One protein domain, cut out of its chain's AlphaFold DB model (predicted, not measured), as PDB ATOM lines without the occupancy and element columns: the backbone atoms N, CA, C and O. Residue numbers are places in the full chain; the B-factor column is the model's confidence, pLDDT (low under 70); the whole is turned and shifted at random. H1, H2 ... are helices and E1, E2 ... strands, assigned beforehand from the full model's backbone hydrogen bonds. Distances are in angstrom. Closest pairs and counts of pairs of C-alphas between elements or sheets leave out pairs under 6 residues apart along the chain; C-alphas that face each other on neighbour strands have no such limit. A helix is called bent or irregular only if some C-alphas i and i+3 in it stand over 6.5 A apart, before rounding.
ATOM      1  N   GLU A  21     193.367 257.156 156.146       91.44
ATOM      2  CA  GLU A  21     192.662 256.446 157.213       91.44
ATOM      3  C   GLU A  21     191.649 257.367 157.900       91.44
ATOM      4  O   GLU A  21     192.007 258.418 158.426       91.44
ATOM      5  N   ILE A  22     190.390 256.941 157.969       91.12
ATOM      6  CA  ILE A  22     189.311 257.672 158.634       91.12
ATOM      7  C   ILE A  22     188.856 256.878 159.854       91.12
ATOM      8  O   ILE A  22     188.398 255.737 159.748       91.12
ATOM      9  N   ASN A  23     188.928 257.494 161.028       90.19
ATOM     10  CA  ASN A  23     188.361 256.921 162.240       90.19
ATOM     11  C   ASN A  23     186.873 257.282 162.353       90.19
ATOM     12  O   ASN A  23     186.514 258.427 162.614       90.19
ATOM     13  N   VAL A  24     185.988 256.299 162.179       88.75
ATOM     14  CA  VAL A  24     184.532 256.523 162.124       88.75
ATOM     15  C   VAL A  24     183.997 257.121 163.428       88.75
ATOM     16  O   VAL A  24     183.079 257.939 163.397       88.75
ATOM     17  N   ALA A  25     184.597 256.764 164.566       87.62
ATOM     18  CA  ALA A  25     184.172 257.240 165.882       87.62
ATOM     19  C   ALA A  25     184.305 258.766 166.046       87.62
ATOM     20  O   ALA A  25     183.542 259.368 166.802       87.62
ATOM     21  N   ASP A  26     185.228 259.390 165.309       86.44
ATOM     22  CA  ASP A  26     185.519 260.821 165.429       86.44
ATOM     23  C   ASP A  26     184.513 261.688 164.652       86.44
ATOM     24  O   ASP A  26     184.339 262.876 164.953       86.44
ATOM     25  N   TYR A  27     183.803 261.093 163.687       87.25
ATOM     26  CA  TYR A  27     182.899 261.810 162.783       87.25
ATOM     27  C   TYR A  27     181.434 261.386 162.912       87.25
ATOM     28  O   TYR A  27     180.555 262.203 162.634       87.25
ATOM     29  N   VAL A  28     181.152 260.161 163.364       88.06
ATOM     30  CA  VAL A  28     179.790 259.615 163.454       88.06
ATOM     31  C   VAL A  28     179.174 259.834 164.837       88.06
ATOM     32  O   VAL A  28     179.783 259.618 165.891       88.06
ATOM     33  N   ALA A  29     177.917 260.266 164.842       82.88
ATOM     34  CA  ALA A  29     177.089 260.283 166.034       82.88
ATOM     35  C   ALA A  29     176.476 258.905 166.290       82.88
ATOM     36  O   ALA A  29     175.988 258.261 165.369       82.88
ATOM     37  N   GLU A  30     176.469 258.460 167.548       75.62
ATOM     38  CA  GLU A  30     175.957 257.131 167.912       75.62
ATOM     39  C   GLU A  30     174.449 256.991 167.694       75.62
ATOM     40  O   GLU A  30     173.983 255.895 167.418       75.62
ATOM     41  N   ASN A  31     173.695 258.093 167.764       70.31
ATOM     42  CA  ASN A  31     172.248 258.103 167.590       70.31
ATOM     43  C   ASN A  31     171.829 259.312 166.752       70.31
ATOM     44  O   ASN A  31     172.038 260.451 167.162       70.31
ATOM     45  N   GLY A  32     171.197 259.055 165.606       62.94
ATOM     46  CA  GLY A  32     170.654 260.094 164.735       62.94
ATOM     47  C   GLY A  32     169.462 259.567 163.946       62.94
ATOM     48  O   GLY A  32     169.623 258.722 163.065       62.94
ATOM     49  N   GLY A  33     168.262 260.058 164.269       75.25
ATOM     50  CA  GLY A  33     167.054 259.780 163.482       75.25
ATOM     51  C   GLY A  33     167.073 260.493 162.125       75.25
ATOM     52  O   GLY A  33     166.579 259.952 161.139       75.25
ATOM     53  N   ASN A  34     167.714 261.666 162.061       83.06
ATOM     54  CA  ASN A  34     167.847 262.501 160.866       83.06
ATOM     55  C   ASN A  34     169.292 262.534 160.352       83.06
ATOM     56  O   ASN A  34     170.235 262.265 161.092       83.06
ATOM     57  N   TYR A  35     169.482 262.882 159.074       81.19
ATOM     58  CA  TYR A  35     170.809 262.912 158.437       81.19
ATOM     59  C   TYR A  35     171.777 263.933 159.051       81.19
ATOM     60  O   TYR A  35     172.964 263.634 159.150       81.19
ATOM     61  N   SER A  36     171.285 265.097 159.482       83.56
ATOM     62  CA  SER A  36     172.089 266.125 160.163       83.56
ATOM     63  C   SER A  36     172.736 265.597 161.438       83.56
ATOM     64  O   SER A  36     173.884 265.903 161.734       83.56
ATOM     65  N   ASP A  37     172.007 264.748 162.157       84.69
ATOM     66  CA  ASP A  37     172.372 264.325 163.503       84.69
ATOM     67  C   ASP A  37     173.321 263.124 163.476       84.69
ATOM     68  O   ASP A  37     173.819 262.724 164.520       84.69
ATOM     69  N   LYS A  38     173.585 262.541 162.295       86.44
ATOM     70  CA  LYS A  38     174.503 261.403 162.112       86.44
ATOM     71  C   LYS A  38     175.972 261.806 162.133       86.44
ATOM     72  O   LYS A  38     176.821 260.938 162.328       86.44
ATOM     73  N   PHE A  39     176.278 263.085 161.934       87.44
ATOM     74  CA  PHE A  39     177.648 263.578 161.883       87.44
ATOM     75  C   PHE A  39     177.903 264.562 163.019       87.44
ATOM     76  O   PHE A  39     177.229 265.580 163.130       87.44
ATOM     77  N   LYS A  40     178.908 264.281 163.852       87.94
ATOM     78  CA  LYS A  40     179.340 265.196 164.924       87.94
ATOM     79  C   LYS A  40     180.293 266.277 164.407       87.94
ATOM     80  O   LYS A  40     180.304 267.379 164.934       87.94
ATOM     81  N   ASN A  41     181.103 265.950 163.395       86.81
ATOM     82  CA  ASN A  41     182.231 266.772 162.941       86.81
ATOM     83  C   ASN A  41     182.362 266.788 161.405       86.81
ATOM     84  O   ASN A  41     183.447 266.554 160.872       86.81
ATOM     85  N   LEU A  42     181.268 267.037 160.676       88.81
ATOM     86  CA  LEU A  42     181.287 267.011 159.205       88.81
ATOM     87  C   LEU A  42     182.272 268.027 158.608       88.81
ATOM     88  O   LEU A  42     182.988 267.699 157.670       88.81
ATOM     89  N   GLU A  43     182.364 269.224 159.187       90.75
ATOM     90  CA  GLU A  43     183.304 270.257 158.731       90.75
ATOM     91  C   GLU A  43     184.757 269.773 158.784       90.75
ATOM     92  O   GLU A  43     185.500 269.942 157.822       90.75
ATOM     93  N   LYS A  44     185.146 269.102 159.876       91.06
ATOM     94  CA  LYS A  44     186.499 268.549 160.020       91.06
ATOM     95  C   LYS A  44     186.766 267.477 158.971       91.06
ATOM     96  O   LYS A  44     187.790 267.547 158.302       91.06
ATOM     97  N   LEU A  45     185.812 266.562 158.767       91.25
ATOM     98  CA  LEU A  45     185.928 265.503 157.763       91.25
ATOM     99  C   LEU A  45     186.178 266.076 156.365       91.25
ATOM    100  O   LEU A  45     187.065 265.604 155.663       91.25
ATOM    101  N   VAL A  46     185.426 267.108 155.974       92.19
ATOM    102  CA  VAL A  46     185.610 267.772 154.676       92.19
ATOM    103  C   VAL A  46     187.000 268.401 154.589       92.19
ATOM    104  O   VAL A  46     187.706 268.170 153.613       92.19
ATOM    105  N   THR A  47     187.443 269.120 155.626       92.56
ATOM    106  CA  THR A  47     188.776 269.739 155.604       92.56
ATOM    107  C   THR A  47     189.923 268.729 155.581       92.56
ATOM    108  O   THR A  47     190.964 269.014 154.989       92.56
ATOM    109  N   ASP A  48     189.750 267.567 156.214       90.31
ATOM    110  CA  ASP A  48     190.747 266.496 156.226       90.31
ATOM    111  C   ASP A  48     190.812 265.825 154.847       90.31
ATOM    112  O   ASP A  48     191.899 265.660 154.302       90.31
ATOM    113  N   LEU A  49     189.665 265.553 154.211       91.50
ATOM    114  CA  LEU A  49     189.604 265.040 152.835       91.50
ATOM    115  C   LEU A  49     190.223 266.012 151.823       91.50
ATOM    116  O   LEU A  49     190.986 265.595 150.944       91.50
ATOM    117  N   ASP A  50     189.934 267.304 151.964       91.44
ATOM    118  CA  ASP A  50     190.494 268.339 151.100       91.44
ATOM    119  C   ASP A  50     192.020 268.388 151.215       91.44
ATOM    120  O   ASP A  50     192.725 268.428 150.206       91.44
ATOM    121  N   LYS A  51     192.555 268.351 152.440       90.31
ATOM    122  CA  LYS A  51     194.003 268.386 152.678       90.31
ATOM    123  C   LYS A  51     194.683 267.088 152.271       90.31
ATOM    124  O   LYS A  51     195.704 267.133 151.587       90.31
ATOM    125  N   ASP A  52     194.151 265.947 152.682       89.62
ATOM    126  CA  ASP A  52     194.869 264.685 152.562       89.62
ATOM    127  C   ASP A  52     194.683 263.982 151.231       89.62
ATOM    128  O   ASP A  52     195.620 263.308 150.813       89.62
ATOM    129  N   ILE A  53     193.544 264.164 150.560       90.75
ATOM    130  CA  ILE A  53     193.270 263.556 149.254       90.75
ATOM    131  C   ILE A  53     193.332 264.621 148.163       90.75
ATOM    132  O   ILE A  53     194.203 264.570 147.297       90.75
ATOM    133  N   ILE A  54     192.441 265.612 148.202       89.94
ATOM    134  CA  ILE A  54     192.206 266.492 147.045       89.94
ATOM    135  C   ILE A  54     193.426 267.375 146.761       89.94
ATOM    136  O   ILE A  54     193.875 267.454 145.617       89.94
ATOM    137  N   SER A  55     194.020 267.979 147.793       88.56
ATOM    138  CA  SER A  55     195.188 268.850 147.632       88.56
ATOM    139  C   SER A  55     196.446 268.088 147.208       88.56
ATOM    140  O   SER A  55     197.288 268.651 146.508       88.56
ATOM    141  N   LYS A  56     196.566 266.803 147.577       86.38
ATOM    142  CA  LYS A  56     197.682 265.943 147.158       86.38
ATOM    143  C   LYS A  56     197.500 265.429 145.731       86.38
ATOM    144  O   LYS A  56     198.482 265.356 145.000       86.38
ATOM    145  N   LEU A  57     196.266 265.123 145.324       84.31
ATOM    146  CA  LEU A  57     195.956 264.645 143.974       84.31
ATOM    147  C   LEU A  57     196.048 265.747 142.917       84.31
ATOM    148  O   LEU A  57     196.631 265.532 141.859       84.31
ATOM    149  N   TYR A  58     195.476 266.917 143.192       79.56
ATOM    150  CA  TYR A  58     195.408 268.005 142.210       79.56
ATOM    151  C   TYR A  58     196.488 269.074 142.410       79.56
ATOM    152  O   TYR A  58     196.666 269.931 141.544       79.56
ATOM    153  N   GLY A  59     197.246 269.007 143.512       65.62
ATOM    154  CA  GLY A  59     198.184 270.050 143.915       65.62
ATOM    155  C   GLY A  59     197.469 271.361 144.266       65.62
ATOM    156  O   GLY A  59     196.381 271.660 143.779       65.62
ATOM    157  N   SER A  60     198.099 272.216 145.082       52.94
ATOM    158  CA  SER A  60     197.764 273.653 145.064       52.94
ATOM    159  C   SER A  60     197.751 274.115 143.604       52.94
ATOM    160  O   SER A  60     198.670 273.713 142.883       52.94
ATOM    161  N   PRO A  61     196.792 274.951 143.153       49.94
ATOM    162  CA  PRO A  61     196.757 275.408 141.773       49.94
ATOM    163  C   PRO A  61     198.090 276.086 141.460       49.94
ATOM    164  O   PRO A  61     198.339 277.229 141.844       49.94
TER     165      PRO A  61
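AT A GLANCE: This is residues 21 to 61 of the 179 residues of the protein "PI31_Prot_N domain-containing protein" of Citrus sinensis (UniProt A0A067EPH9). One long helix, H2, makes much of the length of a rod-like domain; at its first end a long loop, residues 28 to 41, reaches out beyond it and folds back, and the short pieces E1 and H1 lie to one side of the early part of H2. The free part of H2, residues 53 to 58, sticks out at the other end. The printed part has 41 residues with one named strand and two named helices, in the order E1, H1, H2, and is mostly helix. It is loose, with a radius of gyration of the C-alphas of 12.7 A, and spans 40 by 18 by 11 A.

HOW THE PARTS SIT: Strand E1, residues 21 to 23, pairs with no named strand. It meets helix H1, residues 24 to 27, only through their tight link. H1 and helix H2, residues 42 to 58, are close but not clearly touching, with 2 pairs of C-alphas within 8 A; the closest C-alphas, those of Tyr 27 and Leu 42, are 6.5 A apart. E1 and H2 are near each other, with 5 pairs of C-alphas within 10 A. H2 has a kink of 28 degrees near residue 51; it is neither bent nor irregular, but only just: C-alphas 52 and 55 are 6.5 A apart. In H2, 11 of 13 O i to N i+4 pairs are within hydrogen-bond range; H1 is too short for such a pair, and its one O i to N i+3 pair is within range.

IN THESE COORDINATES: E1 begins at C-alpha 21, (192.662, 256.446, 157.213). H1 begins at C-alpha 24, (184.532, 256.523, 162.124). H2 measures 22.1 A and ends at C-alpha 58, (195.408, 268.005, 142.210).

THE WHOLE: The C-alphas farthest apart, those of Gly 33 and Pro 61, are 40.0 A apart. The printed part has no cut. The link from H1 to H2 is long, 14 residues. The mean pLDDT of the printed part is 84.1; residue 32 and residues 59 to 61 are under 70.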